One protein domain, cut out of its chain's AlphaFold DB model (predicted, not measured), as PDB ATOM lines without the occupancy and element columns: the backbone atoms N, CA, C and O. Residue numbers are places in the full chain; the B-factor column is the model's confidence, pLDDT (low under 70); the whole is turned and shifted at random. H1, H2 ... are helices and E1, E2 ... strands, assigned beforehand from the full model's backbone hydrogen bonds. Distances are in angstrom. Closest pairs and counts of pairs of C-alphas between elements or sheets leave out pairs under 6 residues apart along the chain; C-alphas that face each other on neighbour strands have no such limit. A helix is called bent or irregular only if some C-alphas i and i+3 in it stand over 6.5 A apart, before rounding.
ATOM      1  N   GLY A  31     112.254  95.260  53.911       89.94
ATOM      2  CA  GLY A  31     111.897  94.240  54.892       89.94
ATOM      3  C   GLY A  31     113.104  93.642  55.602       89.94
ATOM      4  O   GLY A  31     114.256  93.960  55.293       89.94
ATOM      5  N   THR A  32     112.803  92.756  56.543       92.69
ATOM      6  CA  THR A  32     113.776  91.874  57.181       92.69
ATOM      7  C   THR A  32     113.813  90.563  56.412       92.69
ATOM      8  O   THR A  32     112.775  90.015  56.035       92.69
ATOM      9  N   TRP A  33     115.018  90.085  56.152       94.31
ATOM     10  CA  TRP A  33     115.288  88.896  55.363       94.31
ATOM     11  C   TRP A  33     116.168  87.954  56.165       94.31
ATOM     12  O   TRP A  33     116.969  88.394  56.988       94.31
ATOM     13  N   GLU A  34     115.985  86.667  55.935       94.19
ATOM     14  CA  GLU A  34     116.623  85.597  56.677       94.19
ATOM     15  C   GLU A  34     117.292  84.628  55.704       94.19
ATOM     16  O   GLU A  34     116.678  84.167  54.739       94.19
ATOM     17  N   GLU A  35     118.567  84.367  55.957       91.12
ATOM     18  CA  GLU A  35     119.379  83.347  55.308       91.12
ATOM     19  C   GLU A  35     119.509  82.152  56.256       91.12
ATOM     20  O   GLU A  35     119.897  82.321  57.415       91.12
ATOM     21  N   THR A  36     119.214  80.946  55.776       88.94
ATOM     22  CA  THR A  36     119.498  79.722  56.534       88.94
ATOM     23  C   THR A  36     120.966  79.359  56.348       88.94
ATOM     24  O   THR A  36     121.379  78.997  55.250       88.94
ATOM     25  N   VAL A  37     121.748  79.420  57.425       83.12
ATOM     26  CA  VAL A  37     123.188  79.136  57.429       83.12
ATOM     27  C   VAL A  37     123.465  77.926  58.310       83.12
ATOM     28  O   VAL A  37     123.097  77.903  59.485       83.12
ATOM     29  N   VAL A  38     124.160  76.923  57.776       77.62
ATOM     30  CA  VAL A  38     124.611  75.772  58.568       77.62
ATOM     31  C   VAL A  38     125.980  76.089  59.169       77.62
ATOM     32  O   VAL A  38     126.951  76.284  58.444       77.62
ATOM     33  N   LYS A  39     126.072  76.132  60.501       71.81
ATOM     34  CA  LYS A  39     127.330  76.315  61.241       71.81
ATOM     35  C   LYS A  39     127.542  75.122  62.161       71.81
ATOM     36  O   LYS A  39     126.676  74.811  62.969       71.81
ATOM     37  N   ASN A  40     128.686  74.447  62.040       76.19
ATOM     38  CA  ASN A  40     129.037  73.269  62.850       76.19
ATOM     39  C   ASN A  40     127.954  72.166  62.842       76.19
ATOM     40  O   ASN A  40     127.674  71.555  63.871       76.19
ATOM     41  N   GLY A  41     127.300  71.946  61.696       75.38
ATOM     42  CA  GLY A  41     126.221  70.959  61.558       75.38
ATOM     43  C   GLY A  41     124.872  71.381  62.155       75.38
ATOM     44  O   GLY A  41     123.922  70.607  62.104       75.38
ATOM     45  N   GLN A  42     124.754  72.599  62.688       77.25
ATOM     46  CA  GLN A  42     123.497  73.158  63.176       77.25
ATOM     47  C   GLN A  42     122.978  74.226  62.216       77.25
ATOM     48  O   GLN A  42     123.703  75.144  61.828       77.25
ATOM     49  N   ALA A  43     121.704  74.112  61.840       82.94
ATOM     50  CA  ALA A  43     121.023  75.159  61.097       82.94
ATOM     51  C   ALA A  43     120.803  76.369  62.014       82.94
ATOM     52  O   ALA A  43     120.188  76.269  63.075       82.94
ATOM     53  N   SER A  44     121.320  77.511  61.588       84.56
ATOM     54  CA  SER A  44     121.132  78.819  62.203       84.56
ATOM     55  C   SER A  44     120.534  79.770  61.173       84.56
ATOM     56  O   SER A  44     120.583  79.506  59.972       84.56
ATOM     57  N   ALA A  45     119.948  80.867  61.636       85.94
ATOM     58  CA  ALA A  45     119.332  81.847  60.761       85.94
ATOM     59  C   ALA A  45     120.035  83.195  60.924       85.94
ATOM     60  O   ALA A  45     120.120  83.727  62.033       85.94
ATOM     61  N   GLU A  46     120.546  83.748  59.826       88.31
ATOM     62  CA  GLU A  46     121.134  85.084  59.807       88.31
ATOM     63  C   GLU A  46     120.135  86.084  59.238       88.31
ATOM     64  O   GLU A  46     119.719  85.994  58.081       88.31
ATOM     65  N   ARG A  47     119.754  87.060  60.065       90.94
ATOM     66  CA  ARG A  47     118.809  88.110  59.686       90.94
ATOM     67  C   ARG A  47     119.525  89.381  59.279       90.94
ATOM     68  O   ARG A  47     120.500  89.790  59.904       90.94
ATOM     69  N   PHE A  48     118.979  90.050  58.277       88.62
ATOM     70  CA  PHE A  48     119.421  91.369  57.852       88.62
ATOM     71  C   PHE A  48     118.231  92.209  57.394       88.62
ATOM     72  O   PHE A  48     117.220  91.695  56.911       88.62
ATOM     73  N   VAL A  49     118.347  93.523  57.551       89.38
ATOM     74  CA  VAL A  49     117.315  94.479  57.140       89.38
ATOM     75  C   VAL A  49     117.774  95.168  55.867       89.38
ATOM     76  O   VAL A  49     118.914  95.617  55.781       89.38
ATOM     77  N   ILE A  50     116.887  95.291  54.885       89.69
ATOM     78  CA  ILE A  50     117.138  96.086  53.682       89.69
ATOM     79  C   ILE A  50     116.283  97.343  53.770       89.69
ATOM     80  O   ILE A  50     115.078  97.300  53.550       89.69
ATOM     81  N   THR A  51     116.902  98.464  54.119       86.38
ATOM     82  CA  THR A  51     116.280  99.793  54.170       86.38
ATOM     83  C   THR A  51     116.241 100.442  52.784       86.38
ATOM     84  O   THR A  51     116.880  99.974  51.840       86.38
ATOM     85  N   THR A  52     115.542 101.568  52.648       80.56
ATOM     86  CA  THR A  52     115.609 102.406  51.432       80.56
ATOM     87  C   THR A  52     117.009 102.957  51.144       80.56
ATOM     88  O   THR A  52     117.323 103.256  49.994       80.56
ATOM     89  N   HIS A  53     117.872 103.035  52.160       77.19
ATOM     90  CA  HIS A  53     119.267 103.470  52.046       77.19
ATOM     91  C   HIS A  53     120.249 102.312  51.808       77.19
ATOM     92  O   HIS A  53     121.458 102.520  51.756       77.19
ATOM     93  N   GLY A  54     119.733 101.096  51.635       82.44
ATOM     94  CA  GLY A  54     120.500  99.883  51.409       82.44
ATOM     95  C   GLY A  54     120.430  98.932  52.599       82.44
ATOM     96  O   GLY A  54     119.480  98.975  53.378       82.44
ATOM     97  N   PHE A  55     121.422  98.059  52.757       83.81
ATOM     98  CA  PHE A  55     121.536  97.239  53.964       83.81
ATOM     99  C   PHE A  55     121.490  98.135  55.217       83.81
ATOM    100  O   PHE A  55     122.197  99.139  55.274       83.81
ATOM    101  N   GLY A  56     120.621  97.800  56.179       76.38
ATOM    102  CA  GLY A  56     120.587  98.420  57.511       76.38
ATOM    103  C   GLY A  56     121.887  98.156  58.275       76.38
ATOM    104  O   GLY A  56     122.813  97.635  57.662       76.38
ATOM    105  N   GLY A  71     132.720 104.121  55.637       66.31
ATOM    106  CA  GLY A  71     133.336 102.806  55.401       66.31
ATOM    107  C   GLY A  71     132.641 101.918  54.361       66.31
ATOM    108  O   GLY A  71     133.300 101.052  53.791       66.31
ATOM    109  N   TYR A  72     131.377 102.183  54.037       71.94
ATOM    110  CA  TYR A  72     130.539 101.440  53.104       71.94
ATOM    111  C   TYR A  72     130.016 102.322  51.966       71.94
ATOM    112  O   TYR A  72     129.658 103.483  52.172       71.94
ATOM    113  N   VAL A  73     129.909 101.743  50.771       76.81
ATOM    114  CA  VAL A  73     129.187 102.323  49.633       76.81
ATOM    115  C   VAL A  73     127.933 101.496  49.390       76.81
ATOM    116  O   VAL A  73     128.019 100.298  49.113       76.81
ATOM    117  N   HIS A  74     126.782 102.159  49.470       83.31
ATOM    118  CA  HIS A  74     125.478 101.590  49.150       83.31
ATOM    119  C   HIS A  74     125.005 102.154  47.813       83.31
ATOM    120  O   HIS A  74     125.082 103.364  47.586       83.31
ATOM    121  N   ASN A  75     124.492 101.301  46.933       85.31
ATOM    122  CA  ASN A  75     123.777 101.756  45.748       85.31
ATOM    123  C   ASN A  75     122.583 100.839  45.461       85.31
ATOM    124  O   ASN A  75     122.541  99.687  45.890       85.31
ATOM    125  N   THR A  76     121.605 101.372  44.740       87.62
ATOM    126  CA  THR A  76     120.403 100.636  44.358       87.62
ATOM    127  C   THR A  76     120.243 100.738  42.854       87.62
ATOM    128  O   THR A  76     120.239 101.837  42.301       87.62
ATOM    129  N   ASP A  77     120.100  99.599  42.191       92.81
ATOM    130  CA  ASP A  77     119.895  99.514  40.753       92.81
ATOM    131  C   ASP A  77     118.918  98.383  40.388       92.81
ATOM    132  O   ASP A  77     118.131  97.899  41.214       92.81
ATOM    133  N   ARG A  78     118.886  98.020  39.102       94.88
ATOM    134  CA  ARG A  78     118.063  96.923  38.599       94.88
ATOM    135  C   ARG A  78     118.876  96.002  37.704       94.88
ATOM    136  O   ARG A  78     119.540  96.476  36.789       94.88
ATOM    137  N   ILE A  79     118.719  94.697  37.901       96.62
ATOM    138  CA  ILE A  79     119.317  93.646  37.066       96.62
ATOM    139  C   ILE A  79     118.236  92.968  36.217       96.62
ATOM    140  O   ILE A  79     117.117  92.751  36.698       96.62
ATOM    141  N   SER A  80     118.515  92.659  34.948       98.25
ATOM    142  CA  SER A  80     117.562  91.899  34.130       98.25
ATOM    143  C   SER A  80     117.521  90.428  34.546       98.25
ATOM    144  O   SER A  80     118.520  89.865  34.988       98.25
ATOM    145  N   GLY A  81     116.374  89.771  34.369       98.00
ATOM    146  CA  GLY A  81     116.234  88.346  34.664       98.00
ATOM    147  C   GLY A  81     117.180  87.468  33.851       98.00
ATOM    148  O   GLY A  81     117.717  86.501  34.382       98.00
ATOM    149  N   ARG A  82     117.459  87.835  32.593       98.38
ATOM    150  CA  ARG A  82     118.461  87.144  31.763       98.38
ATOM    151  C   ARG A  82     119.864  87.218  32.361       98.38
ATOM    152  O   ARG A  82     120.523  86.187  32.464       98.38
ATOM    153  N   GLU A  83     120.312  88.410  32.753       98.31
ATOM    154  CA  GLU A  83     121.635  88.603  33.361       98.31
ATOM    155  C   GLU A  83     121.732  87.906  34.715       98.31
ATOM    156  O   GLU A  83     122.710  87.208  34.972       98.31
ATOM    157  N   LEU A  84     120.695  88.025  35.548       98.31
ATOM    158  CA  LEU A  84     120.639  87.370  36.850       98.31
ATOM    159  C   LEU A  84     120.706  85.846  36.716       98.31
ATOM    160  O   LEU A  84     121.549  85.211  37.342       98.31
ATOM    161  N   ALA A  85     119.866  85.257  35.862       98.44
ATOM    162  CA  ALA A  85     119.855  83.814  35.648       98.44
ATOM    163  C   ALA A  85     121.179  83.312  35.051       98.44
ATOM    164  O   ALA A  85     121.643  82.234  35.415       98.44
ATOM    165  N   LYS A  86     121.811  84.083  34.154       98.31
ATOM    166  CA  LYS A  86     123.150  83.766  33.634       98.31
ATOM    167  C   LYS A  86     124.192  83.755  34.757       98.31
ATOM    168  O   LYS A  86     124.970  82.813  34.834       98.31
ATOM    169  N   SER A  87     124.179  84.766  35.621       97.75
ATOM    170  CA  SER A  87     125.126  84.900  36.733       97.75
ATOM    171  C   SER A  87     124.989  83.772  37.762       97.75
ATOM    172  O   SER A  87     125.985  83.176  38.158       97.75
ATOM    173  N   ILE A  88     123.756  83.402  38.131       98.12
ATOM    174  CA  ILE A  88     123.499  82.276  39.048       98.12
ATOM    175  C   ILE A  88     123.994  80.956  38.446       98.12
ATOM    176  O   ILE A  88     124.653  80.181  39.130       98.12
ATOM    177  N   ARG A  89     123.721  80.699  37.159       97.94
ATOM    178  CA  ARG A  89     124.207  79.479  36.491       97.94
ATOM    179  C   ARG A  89     125.731  79.416  36.432       97.94
ATOM    180  O   ARG A  89     126.278  78.346  36.649       97.94
ATOM    181  N   ALA A  90     126.394  80.544  36.178       97.19
ATOM    182  CA  ALA A  90     127.853  80.616  36.190       97.19
ATOM    183  C   ALA A  90     128.425  80.323  37.587       97.19
ATOM    184  O   ALA A  90     129.391  79.582  37.705       97.19
ATOM    185  N   SER A  91     127.790  80.843  38.638       96.81
ATOM    186  CA  SER A  91     128.168  80.560  40.027       96.81
ATOM    187  C   SER A  91     127.995  79.078  40.398       96.81
ATOM    188  O   SER A  91     128.875  78.487  41.014       96.81
ATOM    189  N   ILE A  92     126.895  78.447  39.972       96.44
ATOM    190  CA  ILE A  92     126.689  76.996  40.120       96.44
ATOM    191  C   ILE A  92     127.782  76.212  39.386       96.44
ATOM    192  O   ILE A  92     128.338  75.262  39.927       96.44
ATOM    193  N   GLU A  93     128.085  76.594  38.146       96.06
ATOM    194  CA  GLU A  93     129.106  75.928  37.343       96.06
ATOM    195  C   GLU A  93     130.498  76.034  37.973       96.06
ATOM    196  O   GLU A  93     131.240  75.055  37.961       96.06
ATOM    197  N   ASP A  94     130.832  77.184  38.555       94.06
ATOM    198  CA  ASP A  94     132.087  77.371  39.274       94.06
ATOM    199  C   ASP A  94     132.181  76.458  40.507       94.06
ATOM    200  O   ASP A  94     133.137  75.689  40.634       94.06
ATOM    201  N   GLN A  95     131.131  76.416  41.338       93.12
ATOM    202  CA  GLN A  95     131.078  75.502  42.484       93.12
ATOM    203  C   GLN A  95     131.178  74.031  42.052       93.12
ATOM    204  O   GLN A  95     131.855  73.244  42.709       93.12
ATOM    205  N   ASN A  96     130.556  73.655  40.931       91.50
ATOM    206  CA  ASN A  96     130.638  72.297  40.386       91.50
ATOM    207  C   ASN A  96     132.055  71.918  39.922       91.50
ATOM    208  O   ASN A  96     132.385  70.734  39.894       91.50
ATOM    209  N   ARG A  97     132.875  72.891  39.507       92.06
ATOM    210  CA  ARG A  97     134.264  72.657  39.078       92.06
ATOM    211  C   ARG A  97     135.236  72.616  40.252       92.06
ATOM    212  O   ARG A  97     136.212  71.873  40.186       92.06
ATOM    213  N   ASN A  98     134.980  73.419  41.282       91.00
ATOM    214  CA  ASN A  98     135.938  73.685  42.357       91.00
ATOM    215  C   ASN A  98     135.616  72.951  43.674       91.00
ATOM    216  O   ASN A  98     136.507  72.801  44.507       91.00
ATOM    217  N   GLY A  99     134.372  72.504  43.875       88.19
ATOM    218  CA  GLY A  99     133.918  71.809  45.085       88.19
ATOM    219  C   GLY A  99     133.803  70.290  44.937       88.19
ATOM    220  O   GLY A  99     133.941  69.720  43.853       88.19
ATOM    221  N   THR A 100     133.510  69.616  46.048       93.50
ATOM    222  CA  THR A 100     133.081  68.210  46.037       93.50
ATOM    223  C   THR A 100     131.687  68.066  45.420       93.50
ATOM    224  O   THR A 100     130.922  69.030  45.335       93.50
ATOM    225  N   LYS A 101     131.323  66.847  45.005       91.94
ATOM    226  CA  LYS A 101     129.999  66.575  44.432       91.94
ATOM    227  C   LYS A 101     128.880  66.921  45.422       91.94
ATOM    228  O   LYS A 101     127.883  67.523  45.038       91.94
ATOM    229  N   GLU A 102     129.065  66.571  46.688       91.62
ATOM    230  CA  GLU A 102     128.104  66.818  47.759       91.62
ATOM    231  C   GLU A 102     127.914  68.322  48.014       91.62
ATOM    232  O   GLU A 102     126.783  68.790  48.137       91.62
ATOM    233  N   GLU A 103     129.000  69.101  48.039       90.31
ATOM    234  CA  GLU A 103     128.942  70.564  48.190       90.31
ATOM    235  C   GLU A 103     128.279  71.236  46.985       90.31
ATOM    236  O   GLU A 103     127.455  72.137  47.142       90.31
ATOM    237  N   ALA A 104     128.620  70.783  45.781       90.38
ATOM    238  CA  ALA A 104     128.036  71.238  44.529       90.38
ATOM    239  C   ALA A 104     126.519  71.005  44.482       90.38
ATOM    240  O   ALA A 104     125.759  71.919  44.148       90.38
ATOM    241  N   GLU A 105     126.058  69.813  44.864       92.56
ATOM    242  CA  GLU A 105     124.634  69.480  44.942       92.56
ATOM    243  C   GLU A 105     123.915  70.315  46.009       92.56
ATOM    244  O   GLU A 105     122.872  70.911  45.718       92.56
ATOM    245  N   ALA A 106     124.496  70.428  47.209       91.69
ATOM    246  CA  ALA A 106     123.933  71.210  48.308       91.69
ATOM    247  C   ALA A 106     123.805  72.703  47.964       91.69
ATOM    248  O   ALA A 106     122.801  73.333  48.303       91.69
ATOM    249  N   TYR A 107     124.789  73.263  47.259       93.12
ATOM    250  CA  TYR A 107     124.766  74.650  46.799       93.12
ATOM    251  C   TYR A 107     123.775  74.871  45.648       93.12
ATOM    252  O   TYR A 107     123.010  75.839  45.638       93.12
ATOM    253  N   SER A 108     123.756  73.960  44.675       94.69
ATOM    254  CA  SER A 108     122.971  74.117  43.449       94.69
ATOM    255  C   SER A 108     121.474  73.929  43.667       94.69
ATOM    256  O   SER A 108     120.680  74.647  43.057       94.69
ATOM    257  N   ALA A 109     121.072  72.972  44.508       93.31
ATOM    258  CA  ALA A 109     119.672  72.595  44.695       93.31
ATOM    259  C   ALA A 109     118.742  73.788  45.012       93.31
ATOM    260  O   ALA A 109     117.795  74.015  44.251       93.31
ATOM    261  N   PRO A 110     119.007  74.618  46.040       93.50
ATOM    262  CA  PRO A 110     118.121  75.737  46.360       93.50
ATOM    263  C   PRO A 110     118.192  76.870  45.313       93.50
ATOM    264  O   PRO A 110     117.244  77.645  45.161       93.50
ATOM    265  N   LEU A 111     119.272  76.957  44.526       96.94
ATOM    266  CA  LEU A 111     119.391  77.920  43.428       96.94
ATOM    267  C   LEU A 111     118.599  77.511  42.182       96.94
ATOM    268  O   LEU A 111     118.156  78.393  41.441       96.94
ATOM    269  N   GLN A 112     118.345  76.217  41.961       96.50
ATOM    270  CA  GLN A 112     117.438  75.773  40.895       96.50
ATOM    271  C   GLN A 112     116.002  76.250  41.144       96.50
ATOM    272  O   GLN A 112     115.333  76.716  40.220       96.50
ATOM    273  N   GLU A 113     115.547  76.232  42.399       93.56
ATOM    274  CA  GLU A 113     114.239  76.786  42.769       93.56
ATOM    275  C   GLU A 113     114.167  78.299  42.531       93.56
ATOM    276  O   GLU A 113     113.155  78.813  42.048       93.56
ATOM    277  N   ALA A 114     115.244  79.026  42.837       95.62
ATOM    278  CA  ALA A 114     115.331  80.454  42.551       95.62
ATOM    279  C   ALA A 114     115.321  80.732  41.038       95.62
ATOM    280  O   ALA A 114     114.596  81.617  40.583       95.62
ATOM    281  N   LEU A 115     116.066  79.952  40.245       97.75
ATOM    282  CA  LEU A 115     116.092  80.049  38.782       97.75
ATOM    283  C   LEU A 115     114.705  79.847  38.166       97.75
ATOM    284  O   LEU A 115     114.345  80.587  37.252       97.75
ATOM    285  N   ALA A 116     113.907  78.913  38.691       96.25
ATOM    286  CA  ALA A 116     112.540  78.673  38.227       96.25
ATOM    287  C   ALA A 116     111.599  79.875  38.447       96.25
ATOM    288  O   ALA A 116     110.625  80.040  37.715       96.25
ATOM    289  N   LYS A 117     111.895  80.744  39.424       94.94
ATOM    290  CA  LYS A 117     111.117  81.962  39.722       94.94
ATOM    291  C   LYS A 117     111.566  83.182  38.914       94.94
ATOM    292  O   LYS A 117     110.871  84.201  38.899       94.94
ATOM    293  N   ILE A 118     112.725  83.118  38.257       97.38
ATOM    294  CA  ILE A 118     113.281  84.248  37.513       97.38
ATOM    295  C   ILE A 118     112.699  84.275  36.096       97.38
ATOM    296  O   ILE A 118     113.126  83.546  35.206       97.38
ATOM    297  N   SER A 119     111.769  85.201  35.857       97.38
ATOM    298  CA  SER A 119     111.356  85.562  34.499       97.38
ATOM    299  C   SER A 119     112.432  86.376  33.781       97.38
ATOM    300  O   SER A 119     112.962  87.340  34.343       97.38
ATOM    301  N   ALA A 120     112.725  86.011  32.532       95.25
ATOM    302  CA  ALA A 120     113.784  86.595  31.705       95.25
ATOM    303  C   ALA A 120     113.518  88.056  31.287       95.25
ATOM    304  O   ALA A 120     114.458  88.830  31.102       95.25
ATOM    305  N   ASP A 121     112.251  88.429  31.136       95.44
ATOM    306  CA  ASP A 121     111.772  89.749  30.704       95.44
ATOM    307  C   ASP A 121     111.601  90.756  31.858       95.44
ATOM    308  O   ASP A 121     111.482  91.961  31.632       95.44
ATOM    309  N   LYS A 122     111.649  90.287  33.111       96.56
ATOM    310  CA  LYS A 122     111.522  91.118  34.311       96.56
ATOM    311  C   LYS A 122     112.866  91.733  34.708       96.56
ATOM    312  O   LYS A 122     113.923  91.115  34.587       96.56
ATOM    313  N   LYS A 123     112.827  92.953  35.256       97.06
ATOM    314  CA  LYS A 123     113.954  93.560  35.984       97.06
ATOM    315  C   LYS A 123     113.728  93.450  37.489       97.06
ATOM    316  O   LYS A 123     112.655  93.829  37.964       97.06
ATOM    317  N   TYR A 124     114.741  93.034  38.231       96.50
ATOM    318  CA  TYR A 124     114.697  92.836  39.682       96.50
ATOM    319  C   TYR A 124     115.403  93.983  40.395       96.50
ATOM    320  O   TYR A 124     116.386  94.511  39.880       96.50
ATOM    321  N   LEU A 125     114.878  94.384  41.556       94.31
ATOM    322  CA  LEU A 125     115.561  95.327  42.439       94.31
ATOM    323  C   LEU A 125     116.850  94.676  42.928       94.31
ATOM    324  O   LEU A 125     116.798  93.549  43.421       94.31
ATOM    325  N   ARG A 126     117.966  95.398  42.832       94.94
ATOM    326  CA  ARG A 126     119.235  94.998  43.423       94.94
ATOM    327  C   ARG A 126     119.769  96.133  44.290       94.94
ATOM    328  O   ARG A 126     119.870  97.275  43.855       94.94
ATOM    329  N   VAL A 127     120.076  95.803  45.534       92.75
ATOM    330  CA  VAL A 127     120.686  96.696  46.518       92.75
ATOM    331  C   VAL A 127     122.097  96.197  46.740       92.75
ATOM    332  O   VAL A 127     122.258  95.066  47.184       92.75
ATOM    333  N   ASN A 128     123.104  97.002  46.427       90.62
ATOM    334  CA  ASN A 128     124.502  96.628  46.574       90.62
ATOM    335  C   ASN A 128     125.129  97.346  47.770       90.62
ATOM    336  O   ASN A 128     124.783  98.484  48.100       90.62
ATOM    337  N   LEU A 129     126.078  96.661  48.386       87.75
ATOM    338  CA  LEU A 129     126.907  97.106  49.486       87.75
ATOM    339  C   LEU A 129     128.343  96.691  49.182       87.75
ATOM    340  O   LEU A 129     128.615  95.527  48.919       87.75
ATOM    341  N   SER A 130     129.274  97.629  49.239       84.50
ATOM    342  CA  SER A 130     130.707  97.331  49.169       84.50
ATOM    343  C   SER A 130     131.424  98.018  50.318       84.50
ATOM    344  O   SER A 130     131.053  99.126  50.717       84.50
ATOM    345  N   LEU A 131     132.426  97.350  50.884       76.06
ATOM    346  CA  LEU A 131     133.259  97.934  51.926       76.06
ATOM    347  C   LEU A 131     134.414  98.680  51.255       76.06
ATOM    348  O   LEU A 131     135.173  98.116  50.487       76.06
ATOM    349  N   SER A 132     134.589  99.956  51.575       70.56
ATOM    350  CA  SER A 132     135.566 100.837  50.917       70.56
ATOM    351  C   SER A 132     137.043 100.439  51.087       70.56
ATOM    352  O   SER A 132     137.906 101.031  50.437       70.56
ATOM    353  N   CYS A 133     137.327  99.471  51.960       72.25
ATOM    354  CA  CYS A 133     138.658  98.963  52.296       72.25
ATOM    355  C   CYS A 133     138.823  97.448  52.053       72.25
ATOM    356  O   CYS A 133     139.809  96.871  52.502       72.25
ATOM    357  N   SER A 134     137.845  96.793  51.424       71.50
ATOM    358  CA  SER A 134     137.898  95.375  51.061       71.50
ATOM    359  C   SER A 134     137.395  95.210  49.636       71.50
ATOM    360  O   SER A 134     136.516  95.947  49.200       71.50
ATOM    361  N   ASP A 135     137.910  94.209  48.935       69.94
ATOM    362  CA  ASP A 135     137.456  93.871  47.585       69.94
ATOM    363  C   ASP A 135     136.085  93.167  47.590       69.94
ATOM    364  O   ASP A 135     135.507  92.902  46.540       69.94
ATOM    365  N   GLY A 136     135.549  92.877  48.782       77.31
ATOM    366  CA  GLY A 136     134.270  92.208  48.952       77.31
ATOM    367  C   GLY A 136     133.054  93.098  48.697       77.31
ATOM    368  O   GLY A 136     132.911  94.180  49.280       77.31
ATOM    369  N   ALA A 137     132.125  92.589  47.888       87.62
ATOM    370  CA  ALA A 137     130.812  93.180  47.663       87.62
ATOM    371  C   ALA A 137     129.688  92.220  48.070       87.62
ATOM    372  O   ALA A 137     129.807  91.001  47.989       87.62
ATOM    373  N   MET A 138     128.572  92.796  48.495       90.88
ATOM    374  CA  MET A 138     127.336  92.098  48.801       90.88
ATOM    375  C   MET A 138     126.182  92.735  48.058       90.88
ATOM    376  O   MET A 138     126.131  93.953  47.898       90.88
ATOM    377  N   SER A 139     125.201  91.926  47.690       94.12
ATOM    378  CA  SER A 139     123.955  92.440  47.149       94.12
ATOM    379  C   SER A 139     122.760  91.681  47.673       94.12
ATOM    380  O   SER A 139     122.817  90.485  47.929       94.12
ATOM    381  N   PHE A 140     121.651  92.386  47.786       95.81
ATOM    382  CA  PHE A 140     120.339  91.803  47.963       95.81
ATOM    383  C   PHE A 140     119.544  91.986  46.672       95.81
ATOM    384  O   PHE A 140     119.501  93.085  46.117       95.81
ATOM    385  N   ILE A 141     118.917  90.917  46.192       97.19
ATOM    386  CA  ILE A 141     118.099  90.903  44.982       97.19
ATOM    387  C   ILE A 141     116.723  90.362  45.346       97.19
ATOM    388  O   ILE A 141     116.580  89.202  45.725       97.19
ATOM    389  N   GLN A 142     115.693  91.190  45.209       95.75
ATOM    390  CA  GLN A 142     114.329  90.779  45.527       95.75
ATOM    391  C   GLN A 142     113.696  90.059  44.332       95.75
ATOM    392  O   GLN A 142     113.475  90.692  43.297       95.75
ATOM    393  N   LEU A 143     113.364  88.771  44.474       95.62
ATOM    394  CA  LEU A 143     112.696  87.988  43.426       95.62
ATOM    395  C   LEU A 143     111.186  88.261  43.422       95.62
ATOM    396  O   LEU A 143     110.608  88.618  42.384       95.62
ATOM    397  N   ASP A 144     110.570  88.174  44.603       93.50
ATOM    398  CA  ASP A 144     109.160  88.471  44.843       93.50
ATOM    399  C   ASP A 144     108.907  89.038  46.259       93.50
ATOM    400  O   ASP A 144     109.785  89.639  46.882       93.50
ATOM    401  N   ARG A 145     107.664  88.955  46.752       91.94
ATOM    402  CA  ARG A 145     107.280  89.484  48.069       91.94
ATOM    403  C   ARG A 145     107.976  88.763  49.227       91.94
ATOM    404  O   ARG A 145     108.191  89.405  50.251       91.94
ATOM    405  N   ASN A 146     108.266  87.475  49.091       94.50
ATOM    406  CA  ASN A 146     108.742  86.601  50.161       94.50
ATOM    407  C   ASN A 146     110.106  85.977  49.856       94.50
ATOM    408  O   ASN A 146     110.777  85.545  50.789       94.50
ATOM    409  N   ASP A 147     110.510  85.945  48.590       96.38
ATOM    410  CA  ASP A 147     111.753  85.345  48.127       96.38
ATOM    411  C   ASP A 147     112.747  86.395  47.621       96.38
ATOM    412  O   ASP A 147     112.406  87.332  46.887       96.38
ATOM    413  N   GLY A 148     114.008  86.205  47.992       97.00
ATOM    414  CA  GLY A 148     115.127  87.007  47.532       97.00
ATOM    415  C   GLY A 148     116.403  86.183  47.423       97.00
ATOM    416  O   GLY A 148     116.445  85.001  47.761       97.00
ATOM    417  N   LEU A 149     117.455  86.838  46.954       97.69
ATOM    418  CA  LEU A 149     118.811  86.315  46.934       97.69
ATOM    419  C   LEU A 149     119.721  87.298  47.654       97.69
ATOM    420  O   LEU A 149     119.670  88.504  47.402       97.69
ATOM    421  N   LYS A 150     120.584  86.772  48.508       95.69
ATOM    422  CA  LYS A 150     121.780  87.455  48.973       95.69
ATOM    423  C   LYS A 150     122.939  86.984  48.108       95.69
ATOM    424  O   LYS A 150     123.039  85.805  47.794       95.69
ATOM    425  N   MET A 151     123.771  87.908  47.671       94.81
ATOM    426  CA  MET A 151     124.912  87.642  46.811       94.81
ATOM    427  C   MET A 151     126.160  88.166  47.501       94.81
ATOM    428  O   MET A 151     126.119  89.265  48.050       94.81
ATOM    429  N   TYR A 152     127.228  87.384  47.483       91.81
ATOM    430  CA  TYR A 152     128.549  87.765  47.969       91.81
ATOM    431  C   TYR A 152     129.553  87.616  46.833       91.81
ATOM    432  O   TYR A 152     129.503  86.626  46.109       91.81
ATOM    433  N   ALA A 153     130.459  88.578  46.688       89.75
ATOM    434  CA  ALA A 153     131.514  88.563  45.684       89.75
ATOM    435  C   ALA A 153     132.866  88.874  46.341       89.75
ATOM    436  O   ALA A 153     133.038  90.004  46.797       89.75
ATOM    437  N   ALA A 154     133.779  87.893  46.421       82.81
ATOM    438  CA  ALA A 154     135.159  88.068  46.907       82.81
ATOM    439  C   ALA A 154     136.042  86.797  46.754       82.81
ATOM    440  O   ALA A 154     136.089  86.002  47.693       82.81
ATOM    441  N   PRO A 155     136.822  86.602  45.672       79.38
ATOM    442  CA  PRO A 155     136.708  87.179  44.327       79.38
ATOM    443  C   PRO A 155     135.582  86.527  43.502       79.38
ATOM    444  O   PRO A 155     135.088  87.131  42.550       79.38
ATOM    445  N   ASP A 156     135.163  85.325  43.896       88.50
ATOM    446  CA  ASP A 156     134.101  84.556  43.254       88.50
ATOM    447  C   ASP A 156     132.727  85.026  43.720       88.50
ATOM    448  O   ASP A 156     132.585  85.633  44.786       88.50
ATOM    449  N   VAL A 157     131.709  84.754  42.904       92.38
ATOM    450  CA  VAL A 157     130.330  85.182  43.145       92.38
ATOM    451  C   VAL A 157     129.511  84.011  43.662       92.38
ATOM    452  O   VAL A 157     129.351  83.012  42.962       92.38
ATOM    453  N   TYR A 158     128.905  84.184  44.833       94.44
ATOM    454  CA  TYR A 158     128.012  83.219  45.464       94.44
ATOM    455  C   TYR A 158     126.624  83.802  45.687       94.44
ATOM    456  O   TYR A 158     126.479  84.989  45.983       94.44
ATOM    457  N   TYR A 159     125.606  82.954  45.576       96.75
ATOM    458  CA  TYR A 159     124.206  83.292  45.791       96.75
ATOM    459  C   TYR A 159     123.600  82.410  46.878       96.75
ATOM    460  O   TYR A 159     123.734  81.193  46.857       96.75
ATOM    461  N   PHE A 160     122.849  83.034  47.776       95.44
ATOM    462  CA  PHE A 160     122.170  82.385  48.886       95.44
ATOM    463  C   PHE A 160     120.696  82.797  48.872       95.44
ATOM    464  O   PHE A 160     120.392  83.994  48.946       95.44
ATOM    465  N   PRO A 161     119.754  81.850  48.736       96.12
ATOM    466  CA  PRO A 161     118.334  82.148  48.854       96.12
ATOM    467  C   PRO A 161     117.986  82.672  50.240       96.12
ATOM    468  O   PRO A 161     118.410  82.126  51.255       96.12
ATOM    469  N   VAL A 162     117.185  83.731  50.270       96.62
ATOM    470  CA  VAL A 162     116.719  84.353  51.508       96.62
ATOM    471  C   VAL A 162     115.208  84.488  51.506       96.62
ATOM    472  O   VAL A 162     114.578  84.686  50.461       96.62
ATOM    473  N   LYS A 163     114.620  84.404  52.696       95.88
ATOM    474  CA  LYS A 163     113.177  84.517  52.908       95.88
ATOM    475  C   LYS A 163     112.853  85.777  53.683       95.88
ATOM    476  O   LYS A 163     113.586  86.170  54.585       95.88
ATOM    477  N   ARG A 164     111.740  86.420  53.350       94.62
ATOM    478  CA  ARG A 164     111.246  87.567  54.114       94.62
ATOM    479  C   ARG A 164     110.653  87.090  55.436       94.62
ATOM    480  O   ARG A 164     109.811  86.195  55.439       94.62
ATOM    481  N   VAL A 165     111.035  87.738  56.530       91.38
ATOM    482  CA  VAL A 165     110.500  87.493  57.876       91.38
ATOM    483  C   VAL A 165     109.787  88.748  58.390       91.38
ATOM    484  O   VAL A 165     110.127  89.865  57.985       91.38
ATOM    485  N   GLN A 166     108.735  88.554  59.190       74.31
ATOM    486  CA  GLN A 166     107.923  89.627  59.780       74.31
ATOM    487  C   GLN A 166     108.368  89.927  61.205       74.31
ATOM    488  O   GLN A 166     108.680  88.955  61.927       74.31
TER     489      GLN A 166
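Overview. This is residues 31 to 56 and 71 to 166 of the 166 residues of an uncharacterized protein of Neisseria sp. oral taxon 020 str. F0370 (UniProt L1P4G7). One strongly twisted sheet of seven strands is folded back on itself, the leaf E2 E1 facing the leaf E6 E5 E4 E3 with E7 as the hinge, and a helical hairpin, H1 and H2, packs on one face at E7. The tip of the hairpin E1 and E2, residues 38 to 43, sticks out. The printed part has 122 residues, with named elements in the order E1 E2 E3 H1 H2 E4 E5 E6 E7, and its class is mixed, helices and strands. The sheet, E2 E1 E7 E6 E5 E4 E3, is antiparallel throughout; the whole is compact, with a radius of gyration of the C-alphas of 14.3 A and spans of 39 by 37 by 32 A.

Arrangement. From edge to edge the sheet runs E2, residues 42 to 51; E1, 31 to 39; E7, 157 to 165; E6, 147 to 153; E5, 137 to 142; E4, 123 to 131; and E3, 72 to 80. Within hydrogen-bond range are N 37 and O 44 of E1 and E2, 2.8 A; N 34 and O 163 of E1 and E7, 2.8 A; N 150 and O 160 of E6 and E7, 2.8 A; N 139 and O 151 of E5 and E6, 2.8 A; N 127 and O 140 of E4 and E5, 2.8 A; and N 77 and O 126 of E3 and E4, 2.9 A. E4 E5 E6 E7 form a meander, each strand the antiparallel neighbour of the one before. In the folded sheet, one sheet bent back into two leaves, 22 pairs of C-alphas between the leaves are within 11 A. H1, residues 81 to 98, and H2, residues 101 to 117, are on the same face of the sheet, at heights over the sheet of 6.9 A and 9.3 A. H1 is only just over E7, with 3 of its C-alphas falling on it; the closest C-alphas are those of Ser 91 and Val 157, 6.0 A. H2 is over E7 and E6; its closest C-alphas to E7 are those of Pro 110 and Pro 161, 6.9 A. H1 and H2 touch at a shallow tilt of 7 degrees, opposite ways, with the C-alphas of Asn 96 and Ala 104 closest at 5.0 A. Every O i to N i+4 pair is within hydrogen-bond range in H1, and 10 of 13 in H2.

Along the chain. E1 begins at C-alpha 31 (111.897, 94.240, 54.892), and E7 ends at C-alpha 165 (110.500, 87.493, 57.876). E2 is 29.0 A long, H1 25.7 A and E4 25.4 A. E3 bends by 50 degrees at residue 76. H2 is irregular, but only just: C-alphas 107 and 110 are 6.7 A apart.

Size, cuts and confidence. The C-alphas of Asn 40 and Asp 121 are the farthest apart, at 40.0 A. Residues 57 to 70 are not printed, and C-alphas 56 and 71 are 13.6 A apart across the cut. The links that are printed whole are tight. Residues 71 and 135 have pLDDT under 70.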